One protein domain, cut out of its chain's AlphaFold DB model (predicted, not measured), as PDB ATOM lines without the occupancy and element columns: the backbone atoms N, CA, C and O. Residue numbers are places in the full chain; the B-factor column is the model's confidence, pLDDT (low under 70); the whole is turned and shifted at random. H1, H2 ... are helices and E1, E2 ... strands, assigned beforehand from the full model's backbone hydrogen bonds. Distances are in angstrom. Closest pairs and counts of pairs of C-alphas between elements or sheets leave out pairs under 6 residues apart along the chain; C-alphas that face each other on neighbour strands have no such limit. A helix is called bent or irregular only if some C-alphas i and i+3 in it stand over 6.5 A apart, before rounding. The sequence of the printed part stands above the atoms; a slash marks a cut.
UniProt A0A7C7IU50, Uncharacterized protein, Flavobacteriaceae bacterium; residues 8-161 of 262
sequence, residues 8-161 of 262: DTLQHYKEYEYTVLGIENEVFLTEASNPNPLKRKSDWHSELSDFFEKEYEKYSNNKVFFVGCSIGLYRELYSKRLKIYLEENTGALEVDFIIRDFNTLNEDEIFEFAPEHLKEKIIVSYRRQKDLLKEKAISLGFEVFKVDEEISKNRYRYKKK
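This is residues 8 to 161 of the 262 residues of an uncharacterized protein of Flavobacteriaceae bacterium (UniProt A0A7C7IU50). A long helical hairpin, H1 and H2, reaches out from a body in which H3, H4 and H6 pack together, and a two-stranded hairpin, E1 and E2, packs on H4 and on the last part of H6. H1 and H2 pack together near the body and spread apart towards the loop that joins them, where residues 28 to 33 stick out, and the short H5 lies between H4 and H6 along the chain. The printed part has 154 residues with six named helices followed by two named strands, in the order H1 H2 H3 H4 H5 H6 E1 E2; the sheet E1 - E2 is antiparallel, and the class is mostly helix. The whole is loose, with a radius of gyration of the C-alphas of 20.0 A, and elongated, with spans of 66 by 39 by 28 A.

H1 is residues 8 to 27, 27.9 A long, and its C-alpha 8 is at (35.307, 14.088, -6.495). H2 is residues 37 to 61, the longest helix by residues, 36.5 A from C-alpha 37 at (58.309, 9.001, -9.463) to C-alpha 61. H3 is residues 71 to 88, 24.4 A long; it is irregular, with C-alphas 76 and 79 7.4 A apart, and has a kink of 45 degrees near residue 78. H4 is residues 94 to 104, 15.3 A long, and H5 is the four residues 108 to 111, 6.0 A long. H6 is residues 116 to 139, 35.5 A long; it is only just irregular, with C-alphas 117 and 120 6.7 A apart. E1 is residues 142 to 149, 21.0 A long, and E2 is residues 152 to 160, 22.7 A long, ending at C-alpha 160 at (12.472, -7.333, -32.447).

H1 and H2 form a helical hairpin: they touch, at a shallow tilt of 11 degrees, opposite ways. They touch with residues 8 to 16 of H1 and residues 44 to 55 of H2 alone, and their closest C-alphas are those of Thr 9 and Phe 51, 5.4 A apart. H2 and H3 are close but not clearly touching, with the C-alphas of Ser 60 and Leu 73 7.4 A apart. H3 touches H4 with residues 82 to 86 alone, closest at the C-alphas of Leu 82 and Phe 97, 6.5 A, at a steep tilt of 63 degrees, opposite ways. H3 touches H6 with residues 71 to 74 alone, closest at the C-alphas of Ile 71 and Ser 125, 5.1 A, at a steep tilt of 51 degrees, the same way. H6 touches H4 with residues 130 to 137 alone, closest at the C-alphas of Val 95 and Ala 137, 5.9 A, at a shallow tilt of 26 degrees, opposite ways. H5 touches no helix but is near H6, with the C-alphas of Phe 111 and Lys 119 6.5 A apart. The closest C-alphas of H4 and E2 are those of Asn 103 and Arg 155, 5.9 A apart; those of H6 and E1 are Ala 137 and Glu 143, 6.4 A. E1 and E2 are a hairpin of antiparallel neighbours, with N 145 and O 157 2.9 A apart and N 147 and O 155 2.8 A apart, within hydrogen-bond range. H1 is apart from H3, H4, H5, H6 and both strands. Every O i to N i+4 pair is within hydrogen-bond range in H1, H2 and H4; the counts are 12 of 14 in H3 and 18 of 20 in H6, and H5 is too short for such a pair.

The two C-alphas farthest apart are those of Ala 32 and Gly 141, 66.0 A. The printed part has no cut, and no link is long; those from H1 to H2 and from H2 to H3 are short, and the others are tight. The mean pLDDT of the printed part is 82.2, and residues 19 to 42, 106 to 111 and 149 to 154 of the model are under 70.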
ATOM      1  N   ASP A   8      34.155  13.803  -7.344       85.00
ATOM      2  CA  ASP A   8      35.307  14.088  -6.495       85.00
ATOM      3  C   ASP A   8      36.503  13.246  -6.962       85.00
ATOM      4  O   ASP A   8      37.573  13.803  -7.200       85.00
ATOM      5  N   THR A   9      36.319  11.946  -7.223       85.38
ATOM      6  CA  THR A   9      37.361  11.077  -7.800       85.38
ATOM      7  C   THR A   9      37.863  11.607  -9.142       85.38
ATOM      8  O   THR A   9      39.069  11.710  -9.350       85.38
ATOM      9  N   LEU A  10      36.962  11.988 -10.053       83.94
ATOM     10  CA  LEU A  10      37.333  12.491 -11.380       83.94
ATOM     11  C   LEU A  10      38.040  13.849 -11.320       83.94
ATOM     12  O   LEU A  10      38.908  14.120 -12.147       83.94
ATOM     13  N   GLN A  11      37.669  14.713 -10.375       84.75
ATOM     14  CA  GLN A  11      38.340  15.995 -10.175       84.75
ATOM     15  C   GLN A  11      39.780  15.784  -9.691       84.75
ATOM     16  O   GLN A  11      40.705  16.314 -10.302       84.75
ATOM     17  N   HIS A  12      39.977  14.940  -8.673       82.25
ATOM     18  CA  HIS A  12      41.314  14.614  -8.167       82.25
ATOM     19  C   HIS A  12      42.154  13.862  -9.210       82.25
ATOM     20  O   HIS A  12      43.359  14.084  -9.308       82.25
ATOM     21  N   TYR A  13      41.531  13.030 -10.051       82.56
ATOM     22  CA  TYR A  13      42.225  12.380 -11.164       82.56
ATOM     23  C   TYR A  13      42.755  13.391 -12.186       82.56
ATOM     24  O   TYR A  13      43.907  13.300 -12.599       82.56
ATOM     25  N   LYS A  14      41.961  14.401 -12.558       80.81
ATOM     26  CA  LYS A  14      42.422  15.465 -13.468       80.81
ATOM     27  C   LYS A  14      43.555  16.291 -12.868       80.81
ATOM     28  O   LYS A  14      44.475  16.684 -13.582       80.81
ATOM     29  N   GLU A  15      43.494  16.563 -11.568       78.06
ATOM     30  CA  GLU A  15      44.572  17.242 -10.843       78.06
ATOM     31  C   GLU A  15      45.853  16.397 -10.836       78.06
ATOM     32  O   GLU A  15      46.945  16.934 -11.050       78.06
ATOM     33  N   TYR A  16      45.722  15.077 -10.681       75.06
ATOM     34  CA  TYR A  16      46.820  14.126 -10.844       75.06
ATOM     35  C   TYR A  16      47.386  14.145 -12.267       75.06
ATOM     36  O   TYR A  16      48.593  14.319 -12.413       75.06
ATOM     37  N   GLU A  17      46.557  14.008 -13.310       72.31
ATOM     38  CA  GLU A  17      47.016  14.026 -14.706       72.31
ATOM     39  C   GLU A  17      47.781  15.315 -15.006       72.31
ATOM     40  O   GLU A  17      48.893  15.266 -15.522       72.31
ATOM     41  N   TYR A  18      47.237  16.466 -14.609       70.38
ATOM     42  CA  TYR A  18      47.891  17.759 -14.799       70.38
ATOM     43  C   TYR A  18      49.232  17.847 -14.058       70.38
ATOM     44  O   TYR A  18      50.224  18.320 -14.613       70.38
ATOM     45  N   THR A  19      49.287  17.360 -12.817       68.12
ATOM     46  CA  THR A  19      50.492  17.423 -11.983       68.12
ATOM     47  C   THR A  19      51.559  16.443 -12.462       68.12
ATOM     48  O   THR A  19      52.718  16.818 -12.576       68.12
ATOM     49  N   VAL A  20      51.202  15.198 -12.770       63.81
ATOM     50  CA  VAL A  20      52.158  14.160 -13.175       63.81
ATOM     51  C   VAL A  20      52.604  14.330 -14.620       63.81
ATOM     52  O   VAL A  20      53.802  14.251 -14.858       63.81
ATOM     53  N   LEU A  21      51.714  14.660 -15.561       59.22
ATOM     54  CA  LEU A  21      52.119  14.979 -16.939       59.22
ATOM     55  C   LEU A  21      52.883  16.309 -17.007       59.22
ATOM     56  O   LEU A  21      53.797  16.461 -17.817       59.22
ATOM     57  N   GLY A  22      52.548  17.272 -16.143       59.38
ATOM     58  CA  GLY A  22      53.321  18.502 -15.973       59.38
ATOM     59  C   GLY A  22      54.735  18.222 -15.459       59.38
ATOM     60  O   GLY A  22      55.708  18.715 -16.024       59.38
ATOM     61  N   ILE A  23      54.859  17.352 -14.452       56.03
ATOM     62  CA  ILE A  23      56.148  16.918 -13.899       56.03
ATOM     63  C   ILE A  23      56.937  16.063 -14.894       56.03
ATOM     64  O   ILE A  23      58.143  16.237 -14.979       56.03
ATOM     65  N   GLU A  24      56.321  15.156 -15.651       52.94
ATOM     66  CA  GLU A  24      57.029  14.369 -16.673       52.94
ATOM     67  C   GLU A  24      57.620  15.275 -17.764       52.94
ATOM     68  O   GLU A  24      58.753  15.054 -18.190       52.94
ATOM     69  N   ASN A  25      56.919  16.351 -18.141       52.34
ATOM     70  CA  ASN A  25      57.435  17.356 -19.074       52.34
ATOM     71  C   ASN A  25      58.549  18.239 -18.473       52.34
ATOM     72  O   ASN A  25      59.482  18.602 -19.186       52.34
ATOM     73  N   GLU A  26      58.498  18.569 -17.176       49.91
ATOM     74  CA  GLU A  26      59.549  19.350 -16.494       49.91
ATOM     75  C   GLU A  26      60.777  18.511 -16.094       49.91
ATOM     76  O   GLU A  26      61.909  18.991 -16.150       49.91
ATOM     77  N   VAL A  27      60.602  17.236 -15.741       49.59
ATOM     78  CA  VAL A  27      61.693  16.308 -15.382       49.59
ATOM     79  C   VAL A  27      62.563  15.970 -16.597       49.59
ATOM     80  O   VAL A  27      63.753  15.715 -16.431       49.59
ATOM     81  N   PHE A  28      62.029  16.069 -17.819       48.84
ATOM     82  CA  PHE A  28      62.836  16.041 -19.046       48.84
ATOM     83  C   PHE A  28      63.785  17.247 -19.192       48.84
ATOM     84  O   PHE A  28      64.714  17.188 -19.997       48.84
ATOM     85  N   LEU A  29      63.575  18.334 -18.437       46.62
ATOM     86  CA  LEU A  29      64.352  19.573 -18.538       46.62
ATOM     87  C   LEU A  29      65.335  19.789 -17.381       46.62
ATOM     88  O   LEU A  29      66.313  20.515 -17.561       46.62
ATOM     89  N   THR A  30      65.138  19.162 -16.220       48.62
ATOM     90  CA  THR A  30      66.055  19.316 -15.078       48.62
ATOM     91  C   THR A  30      66.213  18.013 -14.299       48.62
ATOM     92  O   THR A  30      65.332  17.616 -13.533       48.62
ATOM     93  N   GLU A  31      67.365  17.360 -14.457       50.22
ATOM     94  CA  GLU A  31      67.807  16.315 -13.536       50.22
ATOM     95  C   GLU A  31      68.114  16.915 -12.153       50.22
ATOM     96  O   GLU A  31      68.671  18.005 -12.039       50.22
ATOM     97  N   ALA A  32      67.806  16.128 -11.118       49.84
ATOM     98  CA  ALA A  32      68.049  16.352  -9.689       49.84
ATOM     99  C   ALA A  32      67.027  17.240  -8.955       49.84
ATOM    100  O   ALA A  32      67.159  18.458  -8.931       49.84
ATOM    101  N   SER A  33      66.044  16.594  -8.295       51.22
ATOM    102  CA  SER A  33      65.488  16.925  -6.950       51.22
ATOM    103  C   SER A  33      64.124  16.268  -6.649       51.22
ATOM    104  O   SER A  33      63.605  16.437  -5.549       51.22
ATOM    105  N   ASN A  34      63.497  15.540  -7.582       53.91
ATOM    106  CA  ASN A  34      62.127  15.046  -7.376       53.91
ATOM    107  C   ASN A  34      62.104  13.683  -6.641       53.91
ATOM    108  O   ASN A  34      62.918  12.813  -6.969       53.91
ATOM    109  N   PRO A  35      61.191  13.446  -5.672       53.00
ATOM    110  CA  PRO A  35      61.032  12.140  -5.036       53.00
ATOM    111  C   PRO A  35      60.746  11.073  -6.094       53.00
ATOM    112  O   PRO A  35      60.054  11.355  -7.070       53.00
ATOM    113  N   ASN A  36      61.263   9.857  -5.882       58.72
ATOM    114  CA  ASN A  36      61.128   8.714  -6.792       58.72
ATOM    115  C   ASN A  36      59.718   8.662  -7.439       58.72
ATOM    116  O   ASN A  36      58.747   8.397  -6.719       58.72
ATOM    117  N   PRO A  37      59.593   8.893  -8.763       56.03
ATOM    118  CA  PRO A  37      58.309   9.001  -9.463       56.03
ATOM    119  C   PRO A  37      57.371   7.809  -9.225       56.03
ATOM    120  O   PRO A  37      56.155   7.973  -9.138       56.03
ATOM    121  N   LEU A  38      57.936   6.612  -9.031       55.88
ATOM    122  CA  LEU A  38      57.185   5.385  -8.752       55.88
ATOM    123  C   LEU A  38      56.494   5.400  -7.382       55.88
ATOM    124  O   LEU A  38      55.370   4.919  -7.261       55.88
ATOM    125  N   LYS A  39      57.139   5.968  -6.354       59.41
ATOM    126  CA  LYS A  39      56.560   6.061  -5.004       59.41
ATOM    127  C   LYS A  39      55.396   7.051  -4.988       59.41
ATOM    128  O   LYS A  39      54.325   6.722  -4.499       59.41
ATOM    129  N   ARG A  40      55.578   8.205  -5.642       65.38
ATOM    130  CA  ARG A  40      54.534   9.230  -5.780       65.38
ATOM    131  C   ARG A  40      53.300   8.675  -6.500       65.38
ATOM    132  O   ARG A  40      52.191   8.889  -6.037       65.38
ATOM    133  N   LYS A  41      53.482   7.898  -7.575       65.38
ATOM    134  CA  LYS A  41      52.380   7.238  -8.300       65.38
ATOM    135  C   LYS A  41      51.577   6.259  -7.427       65.38
ATOM    136  O   LYS A  41      50.356   6.208  -7.545       65.38
ATOM    137  N   SER A  42      52.248   5.497  -6.560       68.19
ATOM    138  CA  SER A  42      51.590   4.567  -5.631       68.19
ATOM    139  C   SER A  42      50.753   5.292  -4.574       68.19
ATOM    140  O   SER A  42      49.632   4.868  -4.306       68.19
ATOM    141  N   ASP A  43      51.279   6.377  -4.000       74.25
ATOM    142  CA  ASP A  43      50.581   7.164  -2.975       74.25
ATOM    143  C   ASP A  43      49.294   7.792  -3.557       74.25
ATOM    144  O   ASP A  43      48.219   7.675  -2.971       74.25
ATOM    145  N   TRP A  44      49.358   8.322  -4.785       74.06
ATOM    146  CA  TRP A  44      48.192   8.873  -5.492       74.06
ATOM    147  C   TRP A  44      47.105   7.844  -5.812       74.06
ATOM    148  O   TRP A  44      45.918   8.147  -5.712       74.06
ATOM    149  N   HIS A  45      47.486   6.626  -6.203       76.50
ATOM    150  CA  HIS A  45      46.505   5.575  -6.483       76.50
ATOM    151  C   HIS A  45      45.717   5.195  -5.220       76.50
ATOM    152  O   HIS A  45      44.512   4.944  -5.294       76.50
ATOM    153  N   SER A  46      46.383   5.213  -4.060       82.06
ATOM    154  CA  SER A  46      45.737   5.028  -2.758       82.06
ATOM    155  C   SER A  46      44.755   6.161  -2.456       82.06
ATOM    156  O   SER A  46      43.611   5.892  -2.107       82.06
ATOM    157  N   GLU A  47      45.156   7.421  -2.650       84.12
ATOM    158  CA  GLU A  47      44.279   8.577  -2.408       84.12
ATOM    159  C   GLU A  47      43.040   8.570  -3.318       84.12
ATOM    160  O   GLU A  47      41.918   8.754  -2.844       84.12
ATOM    161  N   LEU A  48      43.207   8.298  -4.618       85.38
ATOM    162  CA  LEU A  48      42.088   8.184  -5.563       85.38
ATOM    163  C   LEU A  48      41.127   7.048  -5.190       85.38
ATOM    164  O   LEU A  48      39.911   7.216  -5.311       85.38
ATOM    165  N   SER A  49      41.665   5.930  -4.696       88.25
ATOM    166  CA  SER A  49      40.865   4.809  -4.195       88.25
ATOM    167  C   SER A  49      40.026   5.211  -2.978       88.25
ATOM    168  O   SER A  49      38.841   4.878  -2.921       88.25
ATOM    169  N   ASP A  50      40.588   5.994  -2.050       89.75
ATOM    170  CA  ASP A  50      39.865   6.498  -0.876       89.75
ATOM    171  C   ASP A  50      38.731   7.458  -1.265       89.75
ATOM    172  O   ASP A  50      37.641   7.419  -0.683       89.75
ATOM    173  N   PHE A  51      38.961   8.338  -2.248       90.25
ATOM    174  CA  PHE A  51      37.908   9.211  -2.781       90.25
ATOM    175  C   PHE A  51      36.796   8.398  -3.439       90.25
ATOM    176  O   PHE A  51      35.617   8.633  -3.158       90.25
ATOM    177  N   PHE A  52      37.167   7.417  -4.266       91.62
ATOM    178  CA  PHE A  52      36.214   6.524  -4.915       91.62
ATOM    179  C   PHE A  52      35.359   5.777  -3.891       91.62
ATOM    180  O   PHE A  52      34.136   5.751  -4.022       91.62
ATOM    181  N   GLU A  53      35.969   5.199  -2.854       92.69
ATOM    182  CA  GLU A  53      35.251   4.443  -1.826       92.69
ATOM    183  C   GLU A  53      34.260   5.325  -1.055       92.69
ATOM    184  O   GLU A  53      33.091   4.957  -0.914       92.69
ATOM    185  N   LYS A  54      34.666   6.536  -0.657       93.69
ATOM    186  CA  LYS A  54      33.772   7.499   0.014       93.69
ATOM    187  C   LYS A  54      32.570   7.875  -0.850       93.69
ATOM    188  O   LYS A  54      31.439   7.914  -0.358       93.69
ATOM    189  N   GLU A  55      32.788   8.164  -2.133       93.12
ATOM    190  CA  GLU A  55      31.699   8.461  -3.067       93.12
ATOM    191  C   GLU A  55      30.810   7.232  -3.308       93.12
ATOM    192  O   GLU A  55      29.583   7.351  -3.285       93.12
ATOM    193  N   TYR A  56      31.403   6.047  -3.459       93.31
ATOM    194  CA  TYR A  56      30.690   4.785  -3.649       93.31
ATOM    195  C   TYR A  56      29.737   4.509  -2.482       93.31
ATOM    196  O   TYR A  56      28.557   4.203  -2.690       93.31
ATOM    197  N   GLU A  57      30.218   4.646  -1.246       94.44
ATOM    198  CA  GLU A  57      29.410   4.479  -0.038       94.44
ATOM    199  C   GLU A  57      28.316   5.541   0.058       94.44
ATOM    200  O   GLU A  57      27.150   5.214   0.284       94.44
ATOM    201  N   LYS A  58      28.660   6.811  -0.180       95.81
ATOM    202  CA  LYS A  58      27.704   7.926  -0.182       95.81
ATOM    203  C   LYS A  58      26.571   7.688  -1.180       95.81
ATOM    204  O   LYS A  58      25.403   7.842  -0.819       95.81
ATOM    205  N   TYR A  59      26.880   7.305  -2.417       94.88
ATOM    206  CA  TYR A  59      25.868   7.038  -3.438       94.88
ATOM    207  C   TYR A  59      25.045   5.792  -3.124       94.88
ATOM    208  O   TYR A  59      23.823   5.813  -3.297       94.88
ATOM    209  N   SER A  60      25.679   4.744  -2.594       93.62
ATOM    210  CA  SER A  60      24.990   3.528  -2.159       93.62
ATOM    211  C   SER A  60      23.987   3.819  -1.038       93.62
ATOM    212  O   SER A  60      22.819   3.442  -1.144       93.62
ATOM    213  N   ASN A  61      24.408   4.555  -0.005       95.69
ATOM    214  CA  ASN A  61      23.579   4.914   1.148       95.69
ATOM    215  C   ASN A  61      22.432   5.858   0.767       95.69
ATOM    216  O   ASN A  61      21.308   5.699   1.242       95.69
ATOM    217  N   ASN A  62      22.690   6.798  -0.145       96.00
ATOM    218  CA  ASN A  62      21.687   7.746  -0.631       96.00
ATOM    219  C   ASN A  62      20.779   7.171  -1.726       96.00
ATOM    220  O   ASN A  62      19.945   7.895  -2.272       96.00
ATOM    221  N   LYS A  63      20.933   5.886  -2.062       95.06
ATOM    222  CA  LYS A  63      20.165   5.196  -3.102       95.06
ATOM    223  C   LYS A  63      20.198   5.928  -4.445       95.06
ATOM    224  O   LYS A  63      19.180   6.102  -5.117       95.06
ATOM    225  N   VAL A  64      21.386   6.377  -4.828       93.62
ATOM    226  CA  VAL A  64      21.630   7.039  -6.107       93.62
ATOM    227  C   VAL A  64      22.080   5.993  -7.118       93.62
ATOM    228  O   VAL A  64      22.847   5.090  -6.797       93.62
ATOM    229  N   PHE A  65      21.593   6.094  -8.353       92.31
ATOM    230  CA  PHE A  65      22.081   5.236  -9.423       92.31
ATOM    231  C   PHE A  65      23.419   5.761  -9.946       92.31
ATOM    232  O   PHE A  65      23.504   6.904 -10.386       92.31
ATOM    233  N   PHE A  66      24.427   4.897  -9.952       90.94
ATOM    234  CA  PHE A  66      25.736   5.125 -10.551       90.94
ATOM    235  C   PHE A  66      26.203   3.830 -11.224       90.94
ATOM    236  O   PHE A  66      25.722   2.732 -10.907       90.94
ATOM    237  N   VAL A  67      27.121   3.947 -12.181       86.88
ATOM    238  CA  VAL A  67      27.670   2.777 -12.872       86.88
ATOM    239  C   VAL A  67      28.488   1.971 -11.854       86.88
ATOM    240  O   VAL A  67      29.310   2.531 -11.136       86.88
ATOM    241  N   GLY A  68      28.249   0.661 -11.758       86.75
ATOM    242  CA  GLY A  68      28.930  -0.200 -10.780       86.75
ATOM    243  C   GLY A  68      28.234  -0.329  -9.419       86.75
ATOM    244  O   GLY A  68      28.733  -1.042  -8.551       86.75
ATOM    245  N   CYS A  69      27.064   0.295  -9.231       91.69
ATOM    246  CA  CYS A  69      26.256   0.094  -8.027       91.69
ATOM    247  C   CYS A  69      25.843  -1.376  -7.824       91.69
ATOM    248  O   CYS A  69      25.838  -2.189  -8.754       91.69
ATOM    249  N   SER A  70      25.456  -1.735  -6.598       94.06
ATOM    250  CA  SER A  70      24.997  -3.097  -6.316       94.06
ATOM    251  C   SER A  70      23.767  -3.469  -7.157       94.06
ATOM    252  O   SER A  70      22.889  -2.644  -7.417       94.06
ATOM    253  N   ILE A  71      23.650  -4.746  -7.535       94.56
ATOM    254  CA  ILE A  71      22.469  -5.236  -8.268       94.56
ATOM    255  C   ILE A  71      21.155  -5.000  -7.501       94.56
ATOM    256  O   ILE A  71      20.116  -4.766  -8.115       94.56
ATOM    257  N   GLY A  72      21.193  -5.037  -6.165       95.62
ATOM    258  CA  GLY A  72      20.031  -4.745  -5.324       95.62
ATOM    259  C   GLY A  72      19.559  -3.305  -5.504       95.62
ATOM    260  O   GLY A  72      18.387  -3.078  -5.800       95.62
ATOM    261  N   LEU A  73      20.492  -2.351  -5.431       95.81
ATOM    262  CA  LEU A  73      20.194  -0.940  -5.647       95.81
ATOM    263  C   LEU A  73      19.721  -0.671  -7.082       95.81
ATOM    264  O   LEU A  73      18.745   0.047  -7.291       95.81
ATOM    265  N   TYR A  74      20.355  -1.302  -8.076       95.19
ATOM    266  CA  TYR A  74      19.924  -1.200  -9.471       95.19
ATOM    267  C   TYR A  74      18.458  -1.622  -9.655       95.19
ATOM    268  O   TYR A  74      17.677  -0.904 -10.280       95.19
ATOM    269  N   ARG A  75      18.069  -2.769  -9.078       95.94
ATOM    270  CA  ARG A  75      16.693  -3.288  -9.132       95.94
ATOM    271  C   ARG A  75      15.702  -2.355  -8.446       95.94
ATOM    272  O   ARG A  75      14.644  -2.096  -9.009       95.94
ATOM    273  N   GLU A  76      16.053  -1.839  -7.270       96.00
ATOM    274  CA  GLU A  76      15.213  -0.896  -6.523       96.00
ATOM    275  C   GLU A  76      14.917   0.369  -7.344       96.00
ATOM    276  O   GLU A  76      13.785   0.854  -7.379       96.00
ATOM    277  N   LEU A  77      15.921   0.885  -8.056       95.88
ATOM    278  CA  LEU A  77      15.801   2.123  -8.822       95.88
ATOM    279  C   LEU A  77      15.251   1.931 -10.241       95.88
ATOM    280  O   LEU A  77      14.886   2.923 -10.879       95.88
ATOM    281  N   TYR A  78      15.171   0.695 -10.744       95.06
ATOM    282  CA  TYR A  78      14.842   0.395 -12.141       95.06
ATOM    283  C   TYR A  78      13.541   1.064 -12.596       95.06
ATOM    284  O   TYR A  78      13.551   1.872 -13.523       95.06
ATOM    285  N   SER A  79      12.427   0.794 -11.907       95.25
ATOM    286  CA  SER A  79      11.101   1.283 -12.311       95.25
ATOM    287  C   SER A  79      11.009   2.808 -12.291       95.25
ATOM    288  O   SER A  79      10.418   3.409 -13.186       95.25
ATOM    289  N   LYS A  80      11.640   3.456 -11.301       96.06
ATOM    290  CA  LYS A  80      11.699   4.922 -11.219       96.06
ATOM    291  C   LYS A  80      12.487   5.502 -12.393       96.06
ATOM    292  O   LYS A  80      12.049   6.467 -13.012       96.06
ATOM    293  N   ARG A  81      13.641   4.911 -12.714       94.94
ATOM    294  CA  ARG A  81      14.491   5.353 -13.827       94.94
ATOM    295  C   ARG A  81      13.822   5.138 -15.182       94.94
ATOM    296  O   ARG A  81      13.940   6.016 -16.035       94.94
ATOM    297  N   LEU A  82      13.131   4.012 -15.357       95.88
ATOM    298  CA  LEU A  82      12.349   3.712 -16.553       95.88
ATOM    299  C   LEU A  82      11.247   4.750 -16.747       95.88
ATOM    300  O   LEU A  82      11.169   5.355 -17.809       95.88
ATOM    301  N   LYS A  83      10.455   5.019 -15.702       95.62
ATOM    302  CA  LYS A  83       9.386   6.021 -15.751       95.62
ATOM    303  C   LYS A  83       9.906   7.388 -16.207       95.62
ATOM    304  O   LYS A  83       9.393   7.927 -17.179       95.62
ATOM    305  N   ILE A  84      10.958   7.893 -15.557       95.25
ATOM    306  CA  ILE A  84      11.572   9.183 -15.913       95.25
ATOM    307  C   ILE A  84      12.023   9.185 -17.379       95.25
ATOM    308  O   ILE A  84      11.796  10.147 -18.099       95.25
ATOM    309  N   TYR A  85      12.646   8.100 -17.841       95.38
ATOM    310  CA  TYR A  85      13.098   8.014 -19.225       95.38
ATOM    311  C   TYR A  85      11.948   8.061 -20.234       95.38
ATOM    312  O   TYR A  85      12.062   8.766 -21.229       95.38
ATOM    313  N   LEU A  86      10.858   7.333 -19.984       95.38
ATOM    314  CA  LEU A  86       9.695   7.320 -20.875       95.38
ATOM    315  C   LEU A  86       8.973   8.678 -20.899       95.38
ATOM    316  O   LEU A  86       8.467   9.080 -21.942       95.38
ATOM    317  N   GLU A  87       8.961   9.402 -19.776       95.25
ATOM    318  CA  GLU A  87       8.443  10.777 -19.701       95.25
ATOM    319  C   GLU A  87       9.308  11.757 -20.514       95.25
ATOM    320  O   GLU A  87       8.777  12.606 -21.227       95.25
ATOM    321  N   GLU A  88      10.635  11.612 -20.453       94.94
ATOM    322  CA  GLU A  88      11.600  12.440 -21.193       94.94
ATOM    323  C   GLU A  88      11.674  12.093 -22.696       94.94
ATOM    324  O   GLU A  88      12.127  12.912 -23.492       94.94
ATOM    325  N   ASN A  89      11.253  10.887 -23.100       93.12
ATOM    326  CA  ASN A  89      11.408  10.360 -24.461       93.12
ATOM    327  C   ASN A  89      10.067   9.831 -24.983       93.12
ATOM    328  O   ASN A  89       9.799   8.628 -24.980       93.12
ATOM    329  N   THR A  90       9.201  10.742 -25.435       92.19
ATOM    330  CA  THR A  90       7.869  10.387 -25.943       92.19
ATOM    331  C   THR A  90       7.959   9.391 -27.103       92.19
ATOM    332  O   THR A  90       8.663   9.625 -28.080       92.19
ATOM    333  N   GLY A  91       7.220   8.284 -27.001       91.81
ATOM    334  CA  GLY A  91       7.212   7.214 -28.005       91.81
ATOM    335  C   GLY A  91       8.316   6.167 -27.832       91.81
ATOM    336  O   GLY A  91       8.302   5.172 -28.555       91.81
ATOM    337  N   ALA A  92       9.229   6.348 -26.873       94.69
ATOM    338  CA  ALA A  92      10.188   5.315 -26.509       94.69
ATOM    339  C   ALA A  92       9.501   4.125 -25.825       94.69
ATOM    340  O   ALA A  92       8.469   4.251 -25.158       94.69
ATOM    341  N   LEU A  93      10.113   2.958 -25.974       94.25
ATOM    342  CA  LEU A  93       9.729   1.699 -25.359       94.25
ATOM    343  C   LEU A  93      10.671   1.367 -24.192       94.25
ATOM    344  O   LEU A  93      11.774   1.899 -24.065       94.25
ATOM    345  N   GLU A  94      10.280   0.406 -23.350       96.12
ATOM    346  CA  GLU A  94      11.173  -0.105 -22.295       96.12
ATOM    347  C   GLU A  94      12.465  -0.709 -22.878       96.12
ATOM    348  O   GLU A  94      13.526  -0.599 -22.268       96.12
ATOM    349  N   VAL A  95      12.427  -1.280 -24.089       95.38
ATOM    350  CA  VAL A  95      13.642  -1.796 -24.741       95.38
ATOM    351  C   VAL A  95      14.641  -0.687 -25.108       95.38
ATOM    352  O   VAL A  95      15.850  -0.911 -25.025       95.38
ATOM    353  N   ASP A  96      14.172   0.529 -25.408       95.19
ATOM    354  CA  ASP A  96      15.047   1.682 -25.658       95.19
ATOM    355  C   ASP A  96      15.792   2.088 -24.384       95.19
ATOM    356  O   ASP A  96      17.008   2.306 -24.392       95.19
ATOM    357  N   PHE A  97      15.079   2.091 -23.251       95.56
ATOM    358  CA  PHE A  97      15.679   2.289 -21.933       95.56
ATOM    359  C   PHE A  97      16.738   1.223 -21.632       95.56
ATOM    360  O   PHE A  97      17.826   1.551 -21.155       95.56
ATOM    361  N   ILE A  98      16.424  -0.045 -21.923       94.94
ATOM    362  CA  ILE A  98      17.328  -1.179 -21.712       94.94
ATOM    363  C   ILE A  98      18.615  -1.006 -22.518       94.94
ATOM    364  O   ILE A  98      19.696  -1.152 -21.950       94.94
ATOM    365  N   ILE A  99      18.524  -0.665 -23.808       93.00
ATOM    366  CA  ILE A  99      19.710  -0.464 -24.652       93.00
ATOM    367  C   ILE A  99      20.519   0.752 -24.220       93.00
ATOM    368  O   ILE A  99      21.749   0.677 -24.175       93.00
ATOM    369  N   ARG A 100      19.861   1.855 -23.849       91.75
ATOM    370  CA  ARG A 100      20.556   3.011 -23.279       91.75
ATOM    371  C   ARG A 100      21.365   2.601 -22.051       91.75
ATOM    372  O   ARG A 100      22.537   2.954 -21.961       91.75
ATOM    373  N   ASP A 101      20.770   1.852 -21.124       91.06
ATOM    374  CA  ASP A 101      21.484   1.362 -19.941       91.06
ATOM    375  C   ASP A 101      22.631   0.433 -20.306       91.06
ATOM    376  O   ASP A 101      23.744   0.644 -19.834       91.06
ATOM    377  N   PHE A 102      22.402  -0.516 -21.211       88.88
ATOM    378  CA  PHE A 102      23.435  -1.416 -21.719       88.88
ATOM    379  C   PHE A 102      24.676  -0.677 -22.227       88.88
ATOM    380  O   PHE A 102      25.795  -1.099 -21.948       88.88
ATOM    381  N   ASN A 103      24.462   0.428 -22.942       86.12
ATOM    382  CA  ASN A 103      25.518   1.265 -23.509       86.12
ATOM    383  C   ASN A 103      26.130   2.250 -22.506       86.12
ATOM    384  O   ASN A 103      27.243   2.718 -22.713       86.12
ATOM    385  N   THR A 104      25.408   2.584 -21.435       84.31
ATOM    386  CA  THR A 104      25.904   3.463 -20.363       84.31
ATOM    387  C   THR A 104      26.795   2.700 -19.385       84.31
ATOM    388  O   THR A 104      27.680   3.267 -18.752       84.31
ATOM    389  N   LEU A 105      26.557   1.400 -19.254       76.06
ATOM    390  CA  LEU A 105      27.402   0.487 -18.514       76.06
ATOM    391  C   LEU A 105      28.721   0.294 -19.285       76.06
ATOM    392  O   LEU A 105      28.851  -0.662 -20.041       76.06
ATOM    393  N   ASN A 106      29.709   1.172 -19.101       69.69
ATOM    394  CA  ASN A 106      31.076   0.951 -19.581       69.69
ATOM    395  C   ASN A 106      31.954   0.432 -18.433       69.69
ATOM    396  O   ASN A 106      31.983   1.030 -17.361       69.69
ATOM    397  N   GLU A 107      32.619  -0.703 -18.648       63.69
ATOM    398  CA  GLU A 107      33.504  -1.342 -17.665       63.69
ATOM    399  C   GLU A 107      34.741  -0.469 -17.407       63.69
ATOM    400  O   GLU A 107      35.126  -0.252 -16.260       63.69
ATOM    401  N   ASP A 108      35.297   0.115 -18.467       64.44
ATOM    402  CA  ASP A 108      36.630   0.714 -18.439       64.44
ATOM    403  C   ASP A 108      36.725   1.968 -17.545       64.44
ATOM    404  O   ASP A 108      37.775   2.224 -16.966       64.44
ATOM    405  N   GLU A 109      35.631   2.718 -17.361       62.34
ATOM    406  CA  GLU A 109      35.649   3.984 -16.600       62.34
ATOM    407  C   GLU A 109      35.644   3.803 -15.072       62.34
ATOM    408  O   GLU A 109      36.010   4.721 -14.343       62.34
ATOM    409  N   ILE A 110      35.209   2.650 -14.555       64.38
ATOM    410  CA  ILE A 110      35.021   2.454 -13.103       64.38
ATOM    411  C   ILE A 110      36.203   1.726 -12.471       64.38
ATOM    412  O   ILE A 110      36.521   1.945 -11.301       64.38
ATOM    413  N   PHE A 111      36.831   0.817 -13.216       67.81
ATOM    414  CA  PHE A 111      37.790  -0.123 -12.642       67.81
ATOM    415  C   PHE A 111      39.168   0.472 -12.377       67.81
ATOM    416  O   PHE A 111      39.895  -0.084 -11.553       67.81
ATOM    417  N   GLU A 112      39.517   1.586 -13.023       73.62
ATOM    418  CA  GLU A 112      40.829   2.213 -12.845       73.62
ATOM    419  C   GLU A 112      41.053   2.685 -11.400       73.62
ATOM    420  O   GLU A 112      42.161   2.552 -10.890       73.62
ATOM    421  N   PHE A 113      40.007   3.162 -10.715       77.19
ATOM    422  CA  PHE A 113      40.120   3.801  -9.392       77.19
ATOM    423  C   PHE A 113      39.456   3.019  -8.257       77.19
ATOM    424  O   PHE A 113      39.524   3.427  -7.102       77.19
ATOM    425  N   ALA A 114      38.777   1.914  -8.567       84.88
ATOM    426  CA  ALA A 114      38.124   1.112  -7.545       84.88
ATOM    427  C   ALA A 114      39.175   0.411  -6.661       84.88
ATOM    428  O   ALA A 114      40.082  -0.221  -7.207       84.88
ATOM    429  N   PRO A 115      39.047   0.430  -5.323       87.62
ATOM    430  CA  PRO A 115      39.941  -0.326  -4.456       87.62
ATOM    431  C   PRO A 115      39.735  -1.835  -4.639       87.62
ATOM    432  O   PRO A 115      38.646  -2.303  -4.994       87.62
ATOM    433  N   GLU A 116      40.786  -2.616  -4.380       86.75
ATOM    434  CA  GLU A 116      40.849  -4.045  -4.721       86.75
ATOM    435  C   GLU A 116      39.677  -4.862  -4.144       86.75
ATOM    436  O   GLU A 116      39.093  -5.695  -4.836       86.75
ATOM    437  N   HIS A 117      39.245  -4.569  -2.912       88.12
ATOM    438  CA  HIS A 117      38.128  -5.264  -2.255       88.12
ATOM    439  C   HIS A 117      36.743  -4.917  -2.824       88.12
ATOM    440  O   HIS A 117      35.773  -5.639  -2.558       88.12
ATOM    441  N   LEU A 118      36.618  -3.820  -3.579       89.38
ATOM    442  CA  LEU A 118      35.380  -3.430  -4.260       89.38
ATOM    443  C   LEU A 118      35.351  -3.869  -5.721       89.38
ATOM    444  O   LEU A 118      34.259  -4.139  -6.226       89.38
ATOM    445  N   LYS A 119      36.508  -3.997  -6.386       88.44
ATOM    446  CA  LYS A 119      36.589  -4.373  -7.809       88.44
ATOM    447  C   LYS A 119      35.754  -5.605  -8.128       88.44
ATOM    448  O   LYS A 119      34.872  -5.541  -8.982       88.44
ATOM    449  N   GLU A 120      35.955  -6.704  -7.402       87.00
ATOM    450  CA  GLU A 120      35.217  -7.946  -7.658       87.00
ATOM    451  C   GLU A 120      33.701  -7.766  -7.465       87.00
ATOM    452  O   GLU A 120      32.903  -8.205  -8.297       87.00
ATOM    453  N   LYS A 121      33.282  -7.046  -6.415       88.81
ATOM    454  CA  LYS A 121      31.861  -6.768  -6.146       88.81
ATOM    455  C   LYS A 121      31.220  -5.946  -7.262       88.81
ATOM    456  O   LYS A 121      30.074  -6.219  -7.640       88.81
ATOM    457  N   ILE A 122      31.949  -4.964  -7.788       89.69
ATOM    458  CA  ILE A 122      31.515  -4.116  -8.900       89.69
ATOM    459  C   ILE A 122      31.413  -4.953 -10.179       89.69
ATOM    460  O   ILE A 122      30.361  -4.934 -10.813       89.69
ATOM    461  N   ILE A 123      32.431  -5.760 -10.510       86.56
ATOM    462  CA  ILE A 123      32.430  -6.658 -11.683       86.56
ATOM    463  C   ILE A 123      31.222  -7.598 -11.643       86.56
ATOM    464  O   ILE A 123      30.480  -7.728 -12.619       86.56
ATOM    465  N   VAL A 124      30.993  -8.256 -10.504       88.69
ATOM    466  CA  VAL A 124      29.871  -9.189 -10.343       88.69
ATOM    467  C   VAL A 124      28.534  -8.460 -10.464       88.69
ATOM    468  O   VAL A 124      27.627  -8.949 -11.141       88.69
ATOM    469  N   SER A 125      28.398  -7.291  -9.838       90.56
ATOM    470  CA  SER A 125      27.171  -6.493  -9.923       90.56
ATOM    471  C   SER A 125      26.898  -6.043 -11.352       90.56
ATOM    472  O   SER A 125      25.771  -6.167 -11.825       90.56
ATOM    473  N   TYR A 126      27.931  -5.603 -12.062       87.88
ATOM    474  CA  TYR A 126      27.866  -5.182 -13.451       87.88
ATOM    475  C   TYR A 126      27.392  -6.311 -14.379       87.88
ATOM    476  O   TYR A 126      26.442  -6.130 -15.144       87.88
ATOM    477  N   ARG A 127      27.988  -7.508 -14.268       88.25
ATOM    478  CA  ARG A 127      27.565  -8.687 -15.050       88.25
ATOM    479  C   ARG A 127      26.092  -9.003 -14.810       88.25
ATOM    480  O   ARG A 127      25.317  -9.092 -15.757       88.25
ATOM    481  N   ARG A 128      25.679  -9.036 -13.539       92.38
ATOM    482  CA  ARG A 128      24.283  -9.281 -13.151       92.38
ATOM    483  C   ARG A 128      23.315  -8.217 -13.670       92.38
ATOM    484  O   ARG A 128      22.166  -8.541 -13.952       92.38
ATOM    485  N   GLN A 129      23.744  -6.959 -13.780       92.25
ATOM    486  CA  GLN A 129      22.927  -5.899 -14.380       92.25
ATOM    487  C   GLN A 129      22.731  -6.138 -15.880       92.25
ATOM    488  O   GLN A 129      21.598  -6.072 -16.355       92.25
ATOM    489  N   LYS A 130      23.798  -6.477 -16.615       90.50
ATOM    490  CA  LYS A 130      23.696  -6.844 -18.037       90.50
ATOM    491  C   LYS A 130      22.783  -8.053 -18.249       90.50
ATOM    492  O   LYS A 130      21.957  -8.030 -19.159       90.50
ATOM    493  N   ASP A 131      22.903  -9.079 -17.415       92.12
ATOM    494  CA  ASP A 131      22.065 -10.279 -17.515       92.12
ATOM    495  C   ASP A 131      20.588  -9.945 -17.273       92.12
ATOM    496  O   ASP A 131      19.745 -10.248 -18.117       92.12
ATOM    497  N   LEU A 132      20.287  -9.192 -16.208       94.50
ATOM    498  CA  LEU A 132      18.934  -8.707 -15.916       94.50
ATOM    499  C   LEU A 132      18.333  -7.922 -17.093       94.50
ATOM    500  O   LEU A 132      17.160  -8.078 -17.430       94.50
ATOM    501  N   LEU A 133      19.128  -7.049 -17.711       94.12
ATOM    502  CA  LEU A 133      18.695  -6.247 -18.849       94.12
ATOM    503  C   LEU A 133      18.418  -7.107 -20.093       94.12
ATOM    504  O   LEU A 133      17.428  -6.864 -20.783       94.12
ATOM    505  N   LYS A 134      19.238  -8.133 -20.362       93.06
ATOM    506  CA  LYS A 134      18.992  -9.095 -21.453       93.06
ATOM    507  C   LYS A 134      17.717  -9.886 -21.217       93.06
ATOM    508  O   LYS A 134      16.896  -9.980 -22.123       93.06
ATOM    509  N   GLU A 135      17.535 -10.421 -20.013       93.50
ATOM    510  CA  GLU A 135      16.335 -11.174 -19.635       93.50
ATOM    511  C   GLU A 135      15.071 -10.332 -19.836       93.50
ATOM    512  O   GLU A 135      14.095 -10.795 -20.430       93.50
ATOM    513  N   LYS A 136      15.113  -9.062 -19.423       94.88
ATOM    514  CA  LYS A 136      14.013  -8.121 -19.650       94.88
ATOM    515  C   LYS A 136      13.755  -7.880 -21.133       94.88
ATOM    516  O   LYS A 136      12.607  -7.990 -21.554       94.88
ATOM    517  N   ALA A 137      14.783  -7.614 -21.935       94.88
ATOM    518  CA  ALA A 137      14.609  -7.437 -23.377       94.88
ATOM    519  C   ALA A 137      13.975  -8.676 -24.030       94.88
ATOM    520  O   ALA A 137      13.024  -8.542 -24.799       94.88
ATOM    521  N   ILE A 138      14.425  -9.874 -23.648       92.31
ATOM    522  CA  ILE A 138      13.866 -11.146 -24.123       92.31
ATOM    523  C   ILE A 138      12.390 -11.271 -23.737       92.31
ATOM    524  O   ILE A 138      11.574 -11.615 -24.590       92.31
ATOM    525  N   SER A 139      12.023 -10.944 -22.492       90.25
ATOM    526  CA  SER A 139      10.619 -10.968 -22.048       90.25
ATOM    527  C   SER A 139       9.720  -9.981 -22.800       90.25
ATOM    528  O   SER A 139       8.523 -10.215 -22.929       90.25
ATOM    529  N   LEU A 140      10.304  -8.909 -23.341       92.75
ATOM    530  CA  LEU A 140       9.624  -7.920 -24.177       92.75
ATOM    531  C   LEU A 140       9.586  -8.329 -25.663       92.75
ATOM    532  O   LEU A 140       9.053  -7.588 -26.487       92.75
ATOM    533  N   GLY A 141      10.142  -9.492 -26.020       91.31
ATOM    534  CA  GLY A 141      10.192  -9.988 -27.395       91.31
ATOM    535  C   GLY A 141      11.316  -9.375 -28.230       91.31
ATOM    536  O   GLY A 141      11.192  -9.283 -29.451       91.31
ATOM    537  N   PHE A 142      12.408  -8.943 -27.599       93.56
ATOM    538  CA  PHE A 142      13.562  -8.351 -28.271       93.56
ATOM    539  C   PHE A 142      14.840  -9.149 -28.020       93.56
ATOM    540  O   PHE A 142      15.050  -9.730 -26.958       93.56
ATOM    541  N   GLU A 143      15.723  -9.141 -29.012       92.75
ATOM    542  CA  GLU A 143      17.082  -9.657 -28.901       92.75
ATOM    543  C   GLU A 143      18.059  -8.479 -28.844       92.75
ATOM    544  O   GLU A 143      18.000  -7.577 -29.683       92.75
ATOM    545  N   VAL A 144      18.959  -8.496 -27.859       91.00
ATOM    546  CA  VAL A 144      20.036  -7.510 -27.705       91.00
ATOM    547  C   VAL A 144      21.313  -8.072 -28.314       91.00
ATOM    548  O   VAL A 144      21.771  -9.137 -27.903       91.00
ATOM    549  N   PHE A 145      21.922  -7.339 -29.241       88.69
ATOM    550  CA  PHE A 145      23.147  -7.750 -29.921       88.69
ATOM    551  C   PHE A 145      24.192  -6.635 -29.906       88.69
ATOM    552  O   PHE A 145      23.872  -5.446 -29.840       88.69
ATOM    553  N   LYS A 146      25.462  -7.035 -29.935       87.19
ATOM    554  CA  LYS A 146      26.595  -6.114 -30.027       87.19
ATOM    555  C   LYS A 146      26.777  -5.685 -31.484       87.19
ATOM    556  O   LYS A 146      26.640  -6.504 -32.386       87.19
ATOM    557  N   VAL A 147      27.091  -4.414 -31.695       84.25
ATOM    558  CA  VAL A 147      27.475  -3.867 -32.993       84.25
ATOM    559  C   VAL A 147      28.959  -3.547 -32.945       84.25
ATOM    560  O   VAL A 147      29.390  -2.697 -32.165       84.25
ATOM    561  N   ASP A 148      29.732  -4.235 -33.777       70.62
ATOM    562  CA  ASP A 148      31.147  -3.944 -33.969       70.62
ATOM    563  C   ASP A 148      31.280  -2.885 -35.077       70.62
ATOM    564  O   ASP A 148      31.385  -3.194 -36.259       70.62
ATOM    565  N   GLU A 149      31.204  -1.608 -34.694       61.81
ATOM    566  CA  GLU A 149      31.575  -0.477 -35.555       61.81
ATOM    567  C   GLU A 149      33.037  -0.098 -35.257       61.81
ATOM    568  O   GLU A 149      33.395   0.087 -34.092       61.81
ATOM    569  N   GLU A 150      33.871   0.065 -36.295       57.16
ATOM    570  CA  GLU A 150      35.319   0.368 -36.202       57.16
ATOM    571  C   GLU A 150      35.659   1.576 -35.301       57.16
ATOM    572  O   GLU A 150      36.779   1.688 -34.806       57.16
ATOM    573  N   ILE A 151      34.689   2.462 -35.051       55.00
ATOM    574  CA  ILE A 151      34.858   3.738 -34.342       55.00
ATOM    575  C   ILE A 151      34.302   3.688 -32.902       55.00
ATOM    576  O   ILE A 151      34.661   4.518 -32.070       55.00
ATOM    577  N   SER A 152      33.458   2.709 -32.553       52.41
ATOM    578  CA  SER A 152      32.875   2.603 -31.208       52.41
ATOM    579  C   SER A 152      32.885   1.166 -30.705       52.41
ATOM    580  O   SER A 152      31.953   0.393 -30.942       52.41
ATOM    581  N   LYS A 153      33.933   0.814 -29.959       56.50
ATOM    582  CA  LYS A 153      33.977  -0.447 -29.218       56.50
ATOM    583  C   LYS A 153      32.786  -0.485 -28.245       56.50
ATOM    584  O   LYS A 153      32.565   0.465 -27.504       56.50
ATOM    585  N   ASN A 154      32.038  -1.591 -28.245       63.12
ATOM    586  CA  ASN A 154      31.002  -1.931 -27.252       63.12
ATOM    587  C   ASN A 154      29.650  -1.196 -27.320       63.12
ATOM    588  O   ASN A 154      29.007  -1.026 -26.286       63.12
ATOM    589  N   ARG A 155      29.143  -0.852 -28.512       81.06
ATOM    590  CA  ARG A 155      27.719  -0.487 -28.642       81.06
ATOM    591  C   ARG A 155      26.830  -1.720 -28.778       81.06
ATOM    592  O   ARG A 155      27.130  -2.647 -29.522       81.06
ATOM    593  N   TYR A 156      25.697  -1.692 -28.099       87.62
ATOM    594  CA  TYR A 156      24.610  -2.653 -28.200       87.62
ATOM    595  C   TYR A 156      23.411  -2.007 -28.890       87.62
ATOM    596  O   TYR A 156      23.121  -0.822 -28.699       87.62
ATOM    597  N   ARG A 157      22.702  -2.809 -29.681       90.75
ATOM    598  CA  ARG A 157      21.407  -2.483 -30.284       90.75
ATOM    599  C   ARG A 157      20.414  -3.602 -29.986       90.75
ATOM    600  O   ARG A 157      20.787  -4.658 -29.473       90.75
ATOM    601  N   TYR A 158      19.149  -3.359 -30.303       92.81
ATOM    602  CA  TYR A 158      18.108  -4.371 -30.231       92.81
ATOM    603  C   TYR A 158      17.477  -4.589 -31.602       92.81
ATOM    604  O   TYR A 158      17.418  -3.682 -32.432       92.81
ATOM    605  N   LYS A 159      16.979  -5.800 -31.826       92.12
ATOM    606  CA  LYS A 159      16.021  -6.101 -32.890       92.12
ATOM    607  C   LYS A 159      14.814  -6.756 -32.249       92.12
ATOM    608  O   LYS A 159      14.948  -7.461 -31.244       92.12
ATOM    609  N   LYS A 160      13.627  -6.512 -32.804       90.06
ATOM    610  CA  LYS A 160      12.472  -7.333 -32.447       90.06
ATOM    611  C   LYS A 160      12.877  -8.763 -32.759       90.06
ATOM    612  O   LYS A 160      13.402  -9.014 -33.843       90.06
ATOM    613  N   LYS A 161      12.718  -9.659 -31.790       84.44
ATOM    614  CA  LYS A 161      12.877 -11.072 -32.067       84.44
ATOM    615  C   LYS A 161      11.807 -11.345 -33.108       84.44
ATOM    616  O   LYS A 161      10.616 -11.243 -32.807       84.44
TER     617      LYS A 161